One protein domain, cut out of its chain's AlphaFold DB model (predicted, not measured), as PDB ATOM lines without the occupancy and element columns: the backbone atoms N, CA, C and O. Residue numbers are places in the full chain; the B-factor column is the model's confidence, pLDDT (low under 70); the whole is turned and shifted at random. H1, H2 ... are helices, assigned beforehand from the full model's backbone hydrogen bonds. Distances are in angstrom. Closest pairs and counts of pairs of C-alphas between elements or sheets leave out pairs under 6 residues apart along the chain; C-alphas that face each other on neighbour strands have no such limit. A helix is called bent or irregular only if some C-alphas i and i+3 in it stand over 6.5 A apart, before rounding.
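What this domain is: This is residues 4 to 130 of the 130 residues of an uncharacterized protein of Anaeromyxobacter sp. Red267 (UniProt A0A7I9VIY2). Three long helices, H1, H4 and H5, make an up-and-down bundle, each running against the one before; H6 runs back along H5, set off from it, and short H2 and H3 lie beyond one end. The printed part has 127 residues, of which 103 are in six named helices, H1 to H6 in order along the chain, with no named strand; its class is all helix, and the whole is loose, with a radius of gyration of the C-alphas of 17.3 A, and elongated, spanning 55 by 34 by 26 A.

How they stand to each other: H1, residues 4 to 25, touches H4, residues 49 to 73, opposite ways at a shallow tilt of 19 degrees; the closest C-alphas, of Ser 21 and Gly 54, are 4.1 A apart. H1 touches H5, residues 79 to 103, the same way at a steep 40 degrees; closest C-alphas Ser 15 and Ser 93, 5.0 A. H4 and H5 form a hairpin, touching with residues 65 to 73 and 79 to 86 alone; closest C-alphas Tyr 73 and Ser 79, 3.9 A. H2, residues 28 to 31, and H3, residues 38 to 46, are close to H4 but not clearly touching, as is H6, residues 111 to 128, to H5. O i to N i+4 pairs are within hydrogen-bond range throughout H1, H3, H4 and H6, and 17 of 21 in H5.

Where its parts are: H1, 31.4 A long, begins at C-alpha 4 (181.089, 142.293, 115.046). H4 spans 36.0 A; H5, 36.8 A, is irregular, C-alphas 80 and 83 being 8.1 A apart. H6 ends at C-alpha 128 (198.312, 154.012, 112.304).

The domain as a whole: The printed part has no cut and no long link. Residues 110 to 116 stand free. pLDDT is under 70 at residues 124 to 125 and 127 to 130.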
ATOM      1  N   GLY A   4     180.675 142.129 116.441       76.94
ATOM      2  CA  GLY A   4     181.089 142.293 115.046       76.94
ATOM      3  C   GLY A   4     179.944 142.625 114.083       76.94
ATOM      4  O   GLY A   4     180.110 143.472 113.212       76.94
ATOM      5  N   LEU A   5     178.762 142.029 114.261       79.06
ATOM      6  CA  LEU A   5     177.615 142.261 113.372       79.06
ATOM      7  C   LEU A   5     176.997 143.647 113.603       79.06
ATOM      8  O   LEU A   5     176.572 144.312 112.663       79.06
ATOM      9  N   LEU A   6     177.014 144.109 114.852       84.81
ATOM     10  CA  LEU A   6     176.553 145.441 115.233       84.81
ATOM     11  C   LEU A   6     177.525 146.536 114.758       84.81
ATOM     12  O   LEU A   6     177.090 147.566 114.249       84.81
ATOM     13  N   VAL A   7     178.834 146.285 114.833       84.00
ATOM     14  CA  VAL A   7     179.868 147.162 114.257       84.00
ATOM     15  C   VAL A   7     179.750 147.222 112.735       84.00
ATOM     16  O   VAL A   7     179.773 148.315 112.179       84.00
ATOM     17  N   ALA A   8     179.553 146.086 112.060       81.00
ATOM     18  CA  ALA A   8     179.340 146.053 110.614       81.00
ATOM     19  C   ALA A   8     178.084 146.839 110.200       81.00
ATOM     20  O   ALA A   8     178.123 147.601 109.237       81.00
ATOM     21  N   ALA A   9     176.988 146.719 110.956       87.06
ATOM     22  CA  ALA A   9     175.777 147.495 110.708       87.06
ATOM     23  C   ALA A   9     176.021 149.008 110.851       87.06
ATOM     24  O   ALA A   9     175.641 149.775 109.966       87.06
ATOM     25  N   TYR A  10     176.703 149.444 111.918       89.19
ATOM     26  CA  TYR A  10     177.057 150.857 112.081       89.19
ATOM     27  C   TYR A  10     178.048 151.350 111.030       89.19
ATOM     28  O   TYR A  10     177.918 152.488 110.595       89.19
ATOM     29  N   ALA A  11     178.989 150.516 110.589       85.12
ATOM     30  CA  ALA A  11     179.925 150.837 109.517       85.12
ATOM     31  C   ALA A  11     179.205 151.091 108.185       85.12
ATOM     32  O   ALA A  11     179.456 152.098 107.522       85.12
ATOM     33  N   LEU A  12     178.268 150.211 107.819       88.25
ATOM     34  CA  LEU A  12     177.456 150.366 106.613       88.25
ATOM     35  C   LEU A  12     176.574 151.610 106.694       88.25
ATOM     36  O   LEU A  12     176.529 152.395 105.746       88.25
ATOM     37  N   LEU A  13     175.910 151.818 107.835       92.88
ATOM     38  CA  LEU A  13     175.040 152.973 108.018       92.88
ATOM     39  C   LEU A  13     175.843 154.275 107.995       92.88
ATOM     40  O   LEU A  13     175.455 155.188 107.277       92.88
ATOM     41  N   PHE A  14     176.990 154.316 108.684       93.31
ATOM     42  CA  PHE A  14     177.961 155.410 108.636       93.31
ATOM     43  C   PHE A  14     178.360 155.733 107.194       93.31
ATOM     44  O   PHE A  14     178.216 156.873 106.763       93.31
ATOM     45  N   SER A  15     178.796 154.729 106.428       91.31
ATOM     46  CA  SER A  15     179.192 154.924 105.032       91.31
ATOM     47  C   SER A  15     178.044 155.488 104.193       91.31
ATOM     48  O   SER A  15     178.258 156.421 103.424       91.31
ATOM     49  N   ALA A  16     176.830 154.955 104.342       92.19
ATOM     50  CA  ALA A  16     175.671 155.402 103.576       92.19
ATOM     51  C   ALA A  16     175.312 156.865 103.880       92.19
ATOM     52  O   ALA A  16     175.175 157.667 102.955       92.19
ATOM     53  N   VAL A  17     175.208 157.240 105.159       95.38
ATOM     54  CA  VAL A  17     174.858 158.619 105.536       95.38
ATOM     55  C   VAL A  17     175.963 159.610 105.166       95.38
ATOM     56  O   VAL A  17     175.659 160.719 104.733       95.38
ATOM     57  N   THR A  18     177.238 159.213 105.249       94.56
ATOM     58  CA  THR A  18     178.360 160.040 104.783       94.56
ATOM     59  C   THR A  18     178.292 160.274 103.278       94.56
ATOM     60  O   THR A  18     178.418 161.416 102.841       94.56
ATOM     61  N   VAL A  19     178.046 159.226 102.486       93.31
ATOM     62  CA  VAL A  19     177.890 159.351 101.029       93.31
ATOM     63  C   VAL A  19     176.742 160.300 100.693       93.31
ATOM     64  O   VAL A  19     176.943 161.243  99.935       93.31
ATOM     65  N   ILE A  20     175.566 160.112 101.296       92.56
ATOM     66  CA  ILE A  20     174.400 160.971 101.036       92.56
ATOM     67  C   ILE A  20     174.703 162.433 101.395       92.56
ATOM     68  O   ILE A  20     174.413 163.330 100.605       92.56
ATOM     69  N   SER A  21     175.327 162.680 102.550       94.69
ATOM     70  CA  SER A  21     175.721 164.029 102.977       94.69
ATOM     71  C   SER A  21     176.637 164.719 101.958       94.69
ATOM     72  O   SER A  21     176.405 165.874 101.586       94.69
ATOM     73  N   ILE A  22     177.645 163.997 101.461       92.31
ATOM     74  CA  ILE A  22     178.613 164.523 100.492       92.31
ATOM     75  C   ILE A  22     177.961 164.745  99.130       92.31
ATOM     76  O   ILE A  22     178.217 165.763  98.500       92.31
ATOM     77  N   LEU A  23     177.077 163.857  98.681       91.19
ATOM     78  CA  LEU A  23     176.377 164.038  97.408       91.19
ATOM     79  C   LEU A  23     175.462 165.266  97.420       91.19
ATOM     80  O   LEU A  23     175.417 166.004  96.438       91.19
ATOM     81  N   LEU A  24     174.757 165.501  98.530       89.31
ATOM     82  CA  LEU A  24     173.886 166.670  98.683       89.31
ATOM     83  C   LEU A  24     174.692 167.972  98.693       89.31
ATOM     84  O   LEU A  24     174.337 168.923  98.003       89.31
ATOM     85  N   THR A  25     175.796 168.003  99.440       90.31
ATOM     86  CA  THR A  25     176.637 169.207  99.583       90.31
ATOM     87  C   THR A  25     177.631 169.406  98.433       90.31
ATOM     88  O   THR A  25     178.114 170.513  98.225       90.31
ATOM     89  N   GLY A  26     177.914 168.359  97.658       83.69
ATOM     90  CA  GLY A  26     178.773 168.378  96.471       83.69
ATOM     91  C   GLY A  26     178.021 168.599  95.155       83.69
ATOM     92  O   GLY A  26     178.645 168.674  94.096       83.69
ATOM     93  N   ALA A  27     176.689 168.704  95.182       83.88
ATOM     94  CA  ALA A  27     175.896 168.936  93.982       83.88
ATOM     95  C   ALA A  27     176.308 170.250  93.293       83.88
ATOM     96  O   ALA A  27     176.363 171.313  93.911       83.88
ATOM     97  N   ARG A  28     176.553 170.218  91.976       80.94
ATOM     98  CA  ARG A  28     176.975 171.423  91.232       80.94
ATOM     99  C   ARG A  28     175.950 172.555  91.299       80.94
ATOM    100  O   ARG A  28     176.340 173.713  91.335       80.94
ATOM    101  N   SER A  29     174.660 172.227  91.358       78.56
ATOM    102  CA  SER A  29     173.567 173.193  91.555       78.56
ATOM    103  C   SER A  29     173.644 173.924  92.898       78.56
ATOM    104  O   SER A  29     173.191 175.060  93.010       78.56
ATOM    105  N   PHE A  30     174.217 173.279  93.912       79.94
ATOM    106  CA  PHE A  30     174.451 173.862  95.222       79.94
ATOM    107  C   PHE A  30     175.718 174.729  95.233       79.94
ATOM    108  O   PHE A  30     175.699 175.834  95.771       79.94
ATOM    109  N   LEU A  31     176.788 174.266  94.575       82.00
ATOM    110  CA  LEU A  31     178.087 174.949  94.538       82.00
ATOM    111  C   LEU A  31     178.159 176.133  93.557       82.00
ATOM    112  O   LEU A  31     178.927 177.060  93.788       82.00
ATOM    113  N   ALA A  32     177.381 176.134  92.473       81.25
ATOM    114  CA  ALA A  32     177.460 177.142  91.406       81.25
ATOM    115  C   ALA A  32     176.658 178.432  91.685       81.25
ATOM    116  O   ALA A  32     176.313 179.158  90.754       81.25
ATOM    117  N   LYS A  33     176.308 178.717  92.945       78.94
ATOM    118  CA  LYS A  33     175.535 179.915  93.294       78.94
ATOM    119  C   LYS A  33     176.435 181.148  93.349       78.94
ATOM    120  O   LYS A  33     177.164 181.345  94.321       78.94
ATOM    121  N   ASP A  34     176.317 182.011  92.347       77.38
ATOM    122  CA  ASP A  34     176.966 183.321  92.364       77.38
ATOM    123  C   ASP A  34     176.436 184.164  93.524       77.38
ATOM    124  O   ASP A  34     175.232 184.397  93.664       77.38
ATOM    125  N   THR A  35     177.347 184.622  94.382       79.12
ATOM    126  CA  THR A  35     177.009 185.506  95.499       79.12
ATOM    127  C   THR A  35     177.974 186.688  95.569       79.12
ATOM    128  O   THR A  35     179.189 186.495  95.582       79.12
ATOM    129  N   PRO A  36     177.458 187.931  95.626       77.50
ATOM    130  CA  PRO A  36     178.277 189.143  95.546       77.50
ATOM    131  C   PRO A  36     179.070 189.438  96.829       77.50
ATOM    132  O   PRO A  36     179.963 190.280  96.818       77.50
ATOM    133  N   SER A  37     178.759 188.776  97.949       89.44
ATOM    134  CA  SER A  37     179.503 188.910  99.204       89.44
ATOM    135  C   SER A  37     179.507 187.609 100.008       89.44
ATOM    136  O   SER A  37     178.556 186.827  99.968       89.44
ATOM    137  N   VAL A  38     180.572 187.403 100.789       86.50
ATOM    138  CA  VAL A  38     180.754 186.209 101.637       86.50
ATOM    139  C   VAL A  38     179.639 186.082 102.682       86.50
ATOM    140  O   VAL A  38     179.147 184.987 102.928       86.50
ATOM    141  N   ALA A  39     179.194 187.198 103.268       87.31
ATOM    142  CA  ALA A  39     178.121 187.189 104.263       87.31
ATOM    143  C   ALA A  39     176.790 186.698 103.672       87.31
ATOM    144  O   ALA A  39     176.097 185.889 104.290       87.31
ATOM    145  N   LEU A  40     176.461 187.134 102.451       85.75
ATOM    146  CA  LEU A  40     175.260 186.682 101.751       85.75
ATOM    147  C   LEU A  40     175.381 185.211 101.323       85.75
ATOM    148  O   LEU A  40     174.403 184.473 101.397       85.75
ATOM    149  N   ALA A  41     176.582 184.776 100.926       86.38
ATOM    150  CA  ALA A  41     176.868 183.380 100.606       86.38
ATOM    151  C   ALA A  41     176.598 182.459 101.801       86.38
ATOM    152  O   ALA A  41     175.853 181.491 101.671       86.38
ATOM    153  N   VAL A  42     177.131 182.799 102.979       87.69
ATOM    154  CA  VAL A  42     176.910 182.031 104.215       87.69
ATOM    155  C   VAL A  42     175.434 182.030 104.609       87.69
ATOM    156  O   VAL A  42     174.895 180.977 104.941       87.69
ATOM    157  N   TRP A  43     174.761 183.180 104.533       89.25
ATOM    158  CA  TRP A  43     173.332 183.268 104.837       89.25
ATOM    159  C   TRP A  43     172.493 182.356 103.934       89.25
ATOM    160  O   TRP A  43     171.684 181.566 104.421       89.25
ATOM    161  N   ASN A  44     172.731 182.412 102.622       88.50
ATOM    162  CA  ASN A  44     172.027 181.578 101.650       88.50
ATOM    163  C   ASN A  44     172.362 180.090 101.806       88.50
ATOM    164  O   ASN A  44     171.509 179.248 101.543       88.50
ATOM    165  N   LEU A  45     173.587 179.766 102.231       88.56
ATOM    166  CA  LEU A  45     174.027 178.398 102.488       88.56
ATOM    167  C   LEU A  45     173.268 177.783 103.665       88.56
ATOM    168  O   LEU A  45     172.741 176.684 103.537       88.56
ATOM    169  N   ILE A  46     173.181 178.500 104.790       89.50
ATOM    170  CA  ILE A  46     172.532 178.012 106.018       89.50
ATOM    171  C   ILE A  46     171.053 177.689 105.775       89.50
ATOM    172  O   ILE A  46     170.529 176.745 106.362       89.50
ATOM    173  N   TRP A  47     170.397 178.448 104.897       89.75
ATOM    174  CA  TRP A  47     168.989 178.261 104.549       89.75
ATOM    175  C   TRP A  47     168.744 177.339 103.350       89.75
ATOM    176  O   TRP A  47     167.590 177.079 103.009       89.75
ATOM    177  N   ASP A  48     169.788 176.826 102.700       90.44
ATOM    178  CA  ASP A  48     169.617 175.904 101.585       90.44
ATOM    179  C   ASP A  48     169.248 174.497 102.073       90.44
ATOM    180  O   ASP A  48     169.855 173.942 102.991       90.44
ATOM    181  N   TRP A  49     168.266 173.880 101.419       90.44
ATOM    182  CA  TRP A  49     167.783 172.564 101.823       90.44
ATOM    183  C   TRP A  49     168.843 171.460 101.659       90.44
ATOM    184  O   TRP A  49     168.889 170.557 102.497       90.44
ATOM    185  N   HIS A  50     169.713 171.528 100.639       91.19
ATOM    186  CA  HIS A  50     170.799 170.560 100.451       91.19
ATOM    187  C   HIS A  50     171.811 170.676 101.590       91.19
ATOM    188  O   HIS A  50     172.300 169.655 102.073       91.19
ATOM    189  N   PHE A  51     172.093 171.902 102.055       92.44
ATOM    190  CA  PHE A  51     172.964 172.126 103.208       92.44
ATOM    191  C   PHE A  51     172.346 171.567 104.484       92.44
ATOM    192  O   PHE A  51     172.996 170.793 105.179       92.44
ATOM    193  N   ILE A  52     171.092 171.919 104.784       93.75
ATOM    194  CA  ILE A  52     170.414 171.488 106.014       93.75
ATOM    195  C   ILE A  52     170.312 169.961 106.062       93.75
ATOM    196  O   ILE A  52     170.664 169.340 107.068       93.75
ATOM    197  N   LEU A  53     169.877 169.338 104.964       94.12
ATOM    198  CA  LEU A  53     169.761 167.886 104.892       94.12
ATOM    199  C   LEU A  53     171.140 167.214 104.910       94.12
ATOM    200  O   LEU A  53     171.346 166.238 105.633       94.12
ATOM    201  N   GLY A  54     172.107 167.764 104.174       93.62
ATOM    202  CA  GLY A  54     173.492 167.305 104.185       93.62
ATOM    203  C   GLY A  54     174.112 167.363 105.581       93.62
ATOM    204  O   GLY A  54     174.744 166.397 106.010       93.62
ATOM    205  N   ALA A  55     173.866 168.439 106.330       94.25
ATOM    206  CA  ALA A  55     174.312 168.613 107.708       94.25
ATOM    207  C   ALA A  55     173.643 167.613 108.661       94.25
ATOM    208  O   ALA A  55     174.320 167.042 109.518       94.25
ATOM    209  N   ALA A  56     172.348 167.331 108.486       95.69
ATOM    210  CA  ALA A  56     171.650 166.306 109.261       95.69
ATOM    211  C   ALA A  56     172.265 164.910 109.043       95.69
ATOM    212  O   ALA A  56     172.523 164.187 110.009       95.69
ATOM    213  N   PHE A  57     172.581 164.546 107.795       95.75
ATOM    214  CA  PHE A  57     173.274 163.290 107.494       95.75
ATOM    215  C   PHE A  57     174.720 163.265 108.011       95.75
ATOM    216  O   PHE A  57     175.162 162.236 108.524       95.75
ATOM    217  N   ALA A  58     175.446 164.386 107.956       93.94
ATOM    218  CA  ALA A  58     176.782 164.496 108.548       93.94
ATOM    219  C   ALA A  58     176.740 164.297 110.072       93.94
ATOM    220  O   ALA A  58     177.581 163.601 110.649       93.94
ATOM    221  N   PHE A  59     175.723 164.855 110.731       95.62
ATOM    222  CA  PHE A  59     175.491 164.644 112.153       95.62
ATOM    223  C   PHE A  59     175.148 163.180 112.458       95.62
ATOM    224  O   PHE A  59     175.737 162.589 113.364       95.62
ATOM    225  N   ALA A  60     174.280 162.550 111.661       94.62
ATOM    226  CA  ALA A  60     173.985 161.123 111.781       94.62
ATOM    227  C   ALA A  60     175.242 160.252 111.598       94.62
ATOM    228  O   ALA A  60     175.451 159.312 112.370       94.62
ATOM    229  N   ALA A  61     176.127 160.597 110.654       94.25
ATOM    230  CA  ALA A  61     177.424 159.936 110.494       94.25
ATOM    231  C   ALA A  61     178.239 160.025 111.789       94.25
ATOM    232  O   ALA A  61     178.786 159.029 112.271       94.25
ATOM    233  N   ARG A  62     178.265 161.205 112.415       94.69
ATOM    234  CA  ARG A  62     178.973 161.403 113.681       94.69
ATOM    235  C   ARG A  62     178.396 160.550 114.810       94.69
ATOM    236  O   ARG A  62     179.173 159.974 115.571       94.69
ATOM    237  N   LEU A  63     177.073 160.412 114.890       94.56
ATOM    238  CA  LEU A  63     176.428 159.513 115.852       94.56
ATOM    239  C   LEU A  63     176.826 158.051 115.611       94.56
ATOM    240  O   LEU A  63     177.228 157.370 116.552       94.56
ATOM    241  N   CYS A  64     176.801 157.583 114.362       91.81
ATOM    242  CA  CYS A  64     177.178 156.206 114.018       91.81
ATOM    243  C   CYS A  64     178.632 155.902 114.372       91.81
ATOM    244  O   CYS A  64     178.927 154.849 114.934       91.81
ATOM    245  N   PHE A  65     179.530 156.852 114.114       92.06
ATOM    246  CA  PHE A  65     180.933 156.750 114.498       92.06
ATOM    247  C   PHE A  65     181.099 156.578 116.017       92.06
ATOM    248  O   PHE A  65     181.881 155.741 116.470       92.06
ATOM    249  N   ILE A  66     180.363 157.354 116.820       93.69
ATOM    250  CA  ILE A  66     180.421 157.268 118.288       93.69
ATOM    251  C   ILE A  66     179.841 155.933 118.772       93.69
ATOM    252  O   ILE A  66     180.473 155.256 119.581       93.69
ATOM    253  N   LEU A  67     178.681 155.523 118.251       92.00
ATOM    254  CA  LEU A  67     178.027 154.264 118.621       92.00
ATOM    255  C   LEU A  67     178.876 153.039 118.253       92.00
ATOM    256  O   LEU A  67     178.951 152.089 119.032       92.00
ATOM    257  N   MET A  68     179.560 153.078 117.110       91.06
ATOM    258  CA  MET A  68     180.503 152.043 116.691       91.06
ATOM    259  C   MET A  68     181.706 151.949 117.631       91.06
ATOM    260  O   MET A  68     182.021 150.860 118.111       91.06
ATOM    261  N   ASN A  69     182.332 153.083 117.965       89.69
ATOM    262  CA  ASN A  69     183.420 153.108 118.946       89.69
ATOM    263  C   ASN A  69     182.968 152.585 120.310       89.69
ATOM    264  O   ASN A  69     183.676 151.802 120.936       89.69
ATOM    265  N   GLN A  70     181.781 152.988 120.764       90.94
ATOM    266  CA  GLN A  70     181.228 152.535 122.035       90.94
ATOM    267  C   GLN A  70     180.956 151.026 122.030       90.94
ATOM    268  O   GLN A  70     181.222 150.355 123.028       90.94
ATOM    269  N   ALA A  71     180.451 150.482 120.921       86.94
ATOM    270  CA  ALA A  71     180.250 149.046 120.759       86.94
ATOM    271  C   ALA A  71     181.571 148.271 120.839       86.94
ATOM    272  O   ALA A  71     181.648 147.283 121.564       86.94
ATOM    273  N   LEU A  72     182.614 148.755 120.160       86.81
ATOM    274  CA  LEU A  72     183.954 148.163 120.206       86.81
ATOM    275  C   LEU A  72     184.598 148.287 121.590       86.81
ATOM    276  O   LEU A  72     185.256 147.359 122.045       86.81
ATOM    277  N   TYR A  73     184.385 149.408 122.283       87.69
ATOM    278  CA  TYR A  73     184.922 149.636 123.624       87.69
ATOM    279  C   TYR A  73     184.308 148.712 124.684       87.69
ATOM    280  O   TYR A  73     184.972 148.351 125.651       87.69
ATOM    281  N   ARG A  74     183.046 148.306 124.508       86.06
ATOM    282  CA  ARG A  74     182.366 147.362 125.410       86.06
ATOM    283  C   ARG A  74     182.851 145.920 125.259       86.06
ATOM    284  O   ARG A  74     182.554 145.102 126.125       86.06
ATOM    285  N   ASP A  75     183.570 145.606 124.187       83.88
ATOM    286  CA  ASP A  75     184.106 144.274 123.945       83.88
ATOM    287  C   ASP A  75     185.519 144.148 124.550       83.88
ATOM    288  O   ASP A  75     186.421 144.900 124.171       83.88
ATOM    289  N   PRO A  76     185.752 143.215 125.493       79.12
ATOM    290  CA  PRO A  76     187.026 143.106 126.201       79.12
ATOM    291  C   PRO A  76     188.213 142.805 125.276       79.12
ATOM    292  O   PRO A  76     189.335 143.189 125.603       79.12
ATOM    293  N   VAL A  77     187.982 142.183 124.114       80.50
ATOM    294  CA  VAL A  77     189.041 141.881 123.136       80.50
ATOM    295  C   VAL A  77     189.321 143.082 122.230       80.50
ATOM    296  O   VAL A  77     190.478 143.370 121.925       80.50
ATOM    297  N   LEU A  78     188.281 143.811 121.814       78.12
ATOM    298  CA  LEU A  78     188.389 144.879 120.809       78.12
ATOM    299  C   LEU A  78     188.560 146.283 121.412       78.12
ATOM    300  O   LEU A  78     188.933 147.216 120.699       78.12
ATOM    301  N   SER A  79     188.342 146.441 122.720       81.00
ATOM    302  CA  SER A  79     188.363 147.734 123.420       81.00
ATOM    303  C   SER A  79     189.669 148.515 123.286       81.00
ATOM    304  O   SER A  79     189.632 149.740 123.169       81.00
ATOM    305  N   ARG A  80     190.817 147.823 123.240       81.00
ATOM    306  CA  ARG A  80     192.146 148.445 123.081       81.00
ATOM    307  C   ARG A  80     192.378 149.047 121.696       81.00
ATOM    308  O   ARG A  80     193.235 149.911 121.556       81.00
ATOM    309  N   SER A  81     191.610 148.612 120.700       80.44
ATOM    310  CA  SER A  81     191.783 148.993 119.294       80.44
ATOM    311  C   SER A  81     190.527 149.640 118.706       80.44
ATOM    312  O   SER A  81     190.425 149.783 117.490       80.44
ATOM    313  N   SER A  82     189.562 150.035 119.541       82.31
ATOM    314  CA  SER A  82     188.249 150.540 119.114       82.31
ATOM    315  C   SER A  82     188.355 151.734 118.161       82.31
ATOM    316  O   SER A  82     187.776 151.719 117.071       82.31
ATOM    317  N   THR A  83     189.170 152.724 118.523       81.44
ATOM    318  CA  THR A  83     189.417 153.914 117.701       81.44
ATOM    319  C   THR A  83     190.131 153.561 116.401       81.44
ATOM    320  O   THR A  83     189.764 154.064 115.344       81.44
ATOM    321  N   THR A  84     191.113 152.657 116.445       81.44
ATOM    322  CA  THR A  84     191.856 152.213 115.256       81.44
ATOM    323  C   THR A  84     190.944 151.500 114.264       81.44
ATOM    324  O   THR A  84     190.929 151.844 113.084       81.44
ATOM    325  N   ILE A  85     190.121 150.562 114.742       80.75
ATOM    326  CA  ILE A  85     189.143 149.838 113.921       80.75
ATOM    327  C   ILE A  85     188.148 150.820 113.293       80.75
ATOM    328  O   ILE A  85     187.866 150.749 112.100       80.75
ATOM    329  N   THR A  86     187.656 151.784 114.069       84.75
ATOM    330  CA  THR A  86     186.701 152.785 113.576       84.75
ATOM    331  C   THR A  86     187.329 153.724 112.534       84.75
ATOM    332  O   THR A  86     186.678 154.089 111.551       84.75
ATOM    333  N   THR A  87     188.607 154.074 112.688       84.12
ATOM    334  CA  THR A  87     189.367 154.819 111.672       84.12
ATOM    335  C   THR A  87     189.506 154.016 110.382       84.12
ATOM    336  O   THR A  87     189.247 154.563 109.315       84.12
ATOM    337  N   LEU A  88     189.816 152.717 110.460       82.19
ATOM    338  CA  LEU A  88     189.876 151.847 109.277       82.19
ATOM    339  C   LEU A  88     188.530 151.772 108.550       82.19
ATOM    340  O   LEU A  88     188.492 151.880 107.326       82.19
ATOM    341  N   VAL A  89     187.423 151.658 109.291       84.00
ATOM    342  CA  VAL A  89     186.073 151.728 108.710       84.00
ATOM    343  C   VAL A  89     185.857 153.065 108.004       84.00
ATOM    344  O   VAL A  89     185.363 153.095 106.881       84.00
ATOM    345  N   THR A  90     186.270 154.172 108.623       87.00
ATOM    346  CA  THR A  90     186.141 155.510 108.029       87.00
ATOM    347  C   THR A  90     186.943 155.623 106.734       87.00
ATOM    348  O   THR A  90     186.422 156.110 105.732       87.00
ATOM    349  N   SER A  91     188.179 155.122 106.723       82.62
ATOM    350  CA  SER A  91     189.020 155.063 105.526       82.62
ATOM    351  C   SER A  91     188.404 154.194 104.430       82.62
ATOM    352  O   SER A  91     188.445 154.575 103.264       82.62
ATOM    353  N   ALA A  92     187.782 153.066 104.782       80.12
ATOM    354  CA  ALA A  92     187.068 152.231 103.819       80.12
ATOM    355  C   ALA A  92     185.855 152.964 103.214       80.12
ATOM    356  O   ALA A  92     185.649 152.904 102.001       80.12
ATOM    357  N   SER A  93     185.105 153.728 104.016       86.25
ATOM    358  CA  SER A  93     183.970 154.531 103.536       86.25
ATOM    359  C   SER A  93     184.369 155.586 102.499       86.25
ATOM    360  O   SER A  93     183.552 155.937 101.650       86.25
ATOM    361  N   ILE A  94     185.622 156.062 102.501       85.62
ATOM    362  CA  ILE A  94     186.126 156.990 101.471       85.62
ATOM    363  C   ILE A  94     186.007 156.369 100.073       85.62
ATOM    364  O   ILE A  94     185.682 157.074  99.122       85.62
ATOM    365  N   ILE A  95     186.199 155.054  99.935       84.25
ATOM    366  CA  ILE A  95     186.058 154.366  98.644       84.25
ATOM    367  C   ILE A  95     184.615 154.476  98.136       84.25
ATOM    368  O   ILE A  95     184.398 154.772  96.962       84.25
ATOM    369  N   ALA A  96     183.629 154.296  99.021       85.31
ATOM    370  CA  ALA A  96     182.217 154.443  98.676       85.31
ATOM    371  C   ALA A  96     181.876 155.884  98.266       85.31
ATOM    372  O   ALA A  96     181.143 156.088  97.302       85.31
ATOM    373  N   VAL A  97     182.453 156.879  98.949       88.19
ATOM    374  CA  VAL A  97     182.317 158.300  98.588       88.19
ATOM    375  C   VAL A  97     182.906 158.577  97.209       88.19
ATOM    376  O   VAL A  97     182.232 159.162  96.368       88.19
ATOM    377  N   ILE A  98     184.131 158.120  96.942       86.19
ATOM    378  CA  ILE A  98     184.777 158.301  95.635       86.19
ATOM    379  C   ILE A  98     183.928 157.662  94.532       86.19
ATOM    380  O   ILE A  98     183.680 158.296  93.508       86.19
ATOM    381  N   ALA A  99     183.444 156.434  94.743       85.12
ATOM    382  CA  ALA A  99     182.572 155.764  93.785       85.12
ATOM    383  C   ALA A  99     181.291 156.574  93.532       85.12
ATOM    384  O   ALA A  99     180.933 156.823  92.381       85.12
ATOM    385  N   ALA A 100     180.633 157.045  94.591       86.94
ATOM    386  CA  ALA A 100     179.430 157.858  94.477       86.94
ATOM    387  C   ALA A 100     179.683 159.170  93.717       86.94
ATOM    388  O   ALA A 100     178.902 159.521  92.833       86.94
ATOM    389  N   ASN A 101     180.797 159.854  93.975       86.75
ATOM    390  CA  ASN A 101     181.165 161.070  93.248       86.75
ATOM    391  C   ASN A 101     181.370 160.801  91.748       86.75
ATOM    392  O   ASN A 101     180.916 161.588  90.914       86.75
ATOM    393  N   VAL A 102     181.985 159.670  91.389       86.31
ATOM    394  CA  VAL A 102     182.187 159.279  89.986       86.31
ATOM    395  C   VAL A 102     180.866 158.967  89.283       86.31
ATOM    396  O   VAL A 102     180.642 159.443  88.169       86.31
ATOM    397  N   PHE A 103     179.988 158.184  89.913       86.75
ATOM    398  CA  PHE A 103     178.764 157.697  89.267       86.75
ATOM    399  C   PHE A 103     177.585 158.676  89.334       86.75
ATOM    400  O   PHE A 103     176.780 158.698  88.407       86.75
ATOM    401  N   ILE A 104     177.471 159.474  90.400       86.62
ATOM    402  CA  ILE A 104     176.304 160.339  90.652       86.62
ATOM    403  C   ILE A 104     176.612 161.797  90.306       86.62
ATOM    404  O   ILE A 104     175.824 162.441  89.618       86.62
ATOM    405  N   LEU A 105     177.762 162.323  90.743       84.56
ATOM    406  CA  LEU A 105     178.163 163.710  90.459       84.56
ATOM    407  C   LEU A 105     178.940 163.851  89.139       84.56
ATOM    408  O   LEU A 105     179.183 164.969  88.674       84.56
ATOM    409  N   GLY A 106     179.333 162.729  88.525       82.31
ATOM    410  CA  GLY A 106     180.133 162.710  87.302       82.31
ATOM    411  C   GLY A 106     181.543 163.273  87.496       82.31
ATOM    412  O   GLY A 106     182.168 163.714  86.526       82.31
ATOM    413  N   GLU A 107     182.045 163.311  88.733       81.94
ATOM    414  CA  GLU A 107     183.398 163.775  89.027       81.94
ATOM    415  C   GLU A 107     184.421 162.743  88.557       81.94
ATOM    416  O   GLU A 107     184.315 161.553  88.840       81.94
ATOM    417  N   ARG A 108     185.448 163.188  87.831       81.31
ATOM    418  CA  ARG A 108     186.540 162.316  87.394       81.31
ATOM    419  C   ARG A 108     187.845 162.828  87.967       81.31
ATOM    420  O   ARG A 108     188.244 163.957  87.697       81.31
ATOM    421  N   LEU A 109     188.513 161.973  88.734       76.56
ATOM    422  CA  LEU A 109     189.852 162.252  89.228       76.56
ATOM    423  C   LEU A 109     190.865 162.006  88.110       76.56
ATOM    424  O   LEU A 109     190.866 160.964  87.455       76.56
ATOM    425  N   THR A 110     191.752 162.971  87.901       82.44
ATOM    426  CA  THR A 110     192.907 162.803  87.014       82.44
ATOM    427  C   THR A 110     193.941 161.871  87.654       82.44
ATOM    428  O   THR A 110     194.021 161.763  88.878       82.44
ATOM    429  N   ALA A 111     194.802 161.246  86.842       79.94
ATOM    430  CA  ALA A 111     195.868 160.365  87.339       79.94
ATOM    431  C   ALA A 111     196.769 161.040  88.396       79.94
ATOM    432  O   ALA A 111     197.192 160.394  89.350       79.94
ATOM    433  N   ARG A 112     196.994 162.358  88.276       80.31
ATOM    434  CA  ARG A 112     197.754 163.156  89.257       80.31
ATOM    435  C   ARG A 112     197.029 163.304  90.600       80.31
ATOM    436  O   ARG A 112     197.662 163.253  91.651       80.31
ATOM    437  N   GLN A 113     195.708 163.483  90.583       77.94
ATOM    438  CA  GLN A 113     194.906 163.561  91.809       77.94
ATOM    439  C   GLN A 113     194.829 162.203  92.506       77.94
ATOM    440  O   GLN A 113     194.923 162.144  93.729       77.94
ATOM    441  N   ILE A 114     194.747 161.115  91.735       82.00
ATOM    442  CA  ILE A 114     194.793 159.748  92.267       82.00
ATOM    443  C   ILE A 114     196.140 159.484  92.952       82.00
ATOM    444  O   ILE A 114     196.158 159.020  94.091       82.00
ATOM    445  N   SER A 115     197.265 159.832  92.315       78.81
ATOM    446  CA  SER A 115     198.585 159.669  92.939       78.81
ATOM    447  C   SER A 115     198.739 160.518  94.203       78.81
ATOM    448  O   SER A 115     199.283 160.039  95.194       78.81
ATOM    449  N   GLY A 116     198.214 161.749  94.209       80.44
ATOM    450  CA  GLY A 116     198.208 162.600  95.402       80.44
ATOM    451  C   GLY A 116     197.380 162.007  96.546       80.44
ATOM    452  O   GLY A 116     197.850 161.941  97.680       80.44
ATOM    453  N   ALA A 117     196.181 161.500  96.243       77.75
ATOM    454  CA  ALA A 117     195.324 160.834  97.222       77.75
ATOM    455  C   ALA A 117     195.987 159.576  97.809       77.75
ATOM    456  O   ALA A 117     195.921 159.359  99.018       77.75
ATOM    457  N   ALA A 118     196.673 158.782  96.979       77.06
ATOM    458  CA  ALA A 118     197.393 157.588  97.417       77.06
ATOM    459  C   ALA A 118     198.533 157.913  98.397       77.06
ATOM    460  O   ALA A 118     198.704 157.201  99.385       77.06
ATOM    461  N   VAL A 119     199.274 159.006  98.174       82.56
ATOM    462  CA  VAL A 119     200.334 159.462  99.094       82.56
ATOM    463  C   VAL A 119     199.756 159.864 100.453       82.56
ATOM    464  O   VAL A 119     200.277 159.445 101.486       82.56
ATOM    465  N   VAL A 120     198.659 160.629 100.469       78.75
ATOM    466  CA  VAL A 120     197.993 161.045 101.717       78.75
ATOM    467  C   VAL A 120     197.461 159.831 102.485       78.75
ATOM    468  O   VAL A 120     197.725 159.698 103.680       78.75
ATOM    469  N   LEU A 121     196.766 158.916 101.799       72.00
ATOM    470  CA  LEU A 121     196.273 157.666 102.390       72.00
ATOM    471  C   LEU A 121     197.414 156.805 102.941       72.00
ATOM    472  O   LEU A 121     197.320 156.321 104.068       72.00
ATOM    473  N   GLY A 122     198.507 156.655 102.190       74.50
ATOM    474  CA  GLY A 122     199.701 155.938 102.637       74.50
ATOM    475  C   GLY A 122     200.310 156.543 103.904       74.50
ATOM    476  O   GLY A 122     200.623 155.809 104.837       74.50
ATOM    477  N   GLY A 123     200.407 157.874 103.987       72.25
ATOM    478  CA  GLY A 123     200.892 158.570 105.185       72.25
ATOM    479  C   GLY A 123     200.019 158.331 106.421       72.25
ATOM    480  O   GLY A 123     200.544 158.081 107.507       72.25
ATOM    481  N   ILE A 124     198.692 158.339 106.258       65.81
ATOM    482  CA  ILE A 124     197.748 158.016 107.341       65.81
ATOM    483  C   ILE A 124     197.920 156.559 107.792       65.81
ATOM    484  O   ILE A 124     197.971 156.293 108.990       65.81
ATOM    485  N   LEU A 125     198.046 155.616 106.853       67.12
ATOM    486  CA  LEU A 125     198.237 154.200 107.182       67.12
ATOM    487  C   LEU A 125     199.555 153.956 107.926       67.12
ATOM    488  O   LEU A 125     199.557 153.224 108.910       67.12
ATOM    489  N   LEU A 126     200.647 154.609 107.518       70.69
ATOM    490  CA  LEU A 126     201.935 154.526 108.214       70.69
ATOM    491  C   LEU A 126     201.870 155.070 109.649       70.69
ATOM    492  O   LEU A 126     202.493 154.501 110.540       70.69
ATOM    493  N   LEU A 127     201.104 156.140 109.890       61.66
ATOM    494  CA  LEU A 127     200.870 156.677 111.238       61.66
ATOM    495  C   LEU A 127     200.119 155.694 112.143       61.66
ATOM    496  O   LEU A 127     200.361 155.657 113.349       61.66
ATOM    497  N   VAL A 128     199.188 154.932 111.569       59.50
ATOM    498  CA  VAL A 128     198.312 154.012 112.304       59.50
ATOM    499  C   VAL A 128     198.936 152.624 112.483       59.50
ATOM    500  O   VAL A 128     198.612 151.947 113.454       59.50
ATOM    501  N   ALA A 129     199.836 152.195 111.594       59.78
ATOM    502  CA  ALA A 129     200.436 150.855 111.568       59.78
ATOM    503  C   ALA A 129     201.492 150.587 112.667       59.78
ATOM    504  O   ALA A 129     202.419 149.808 112.445       59.78
ATOM    505  N   LYS A 130     201.371 151.228 113.834       46.28
ATOM    506  CA  LYS A 130     202.293 151.063 114.963       46.28
ATOM    507  C   LYS A 130     201.853 149.956 115.915       46.28
ATOM    508  O   LYS A 130     200.654 149.928 116.268       46.28
TER     509      LYS A 130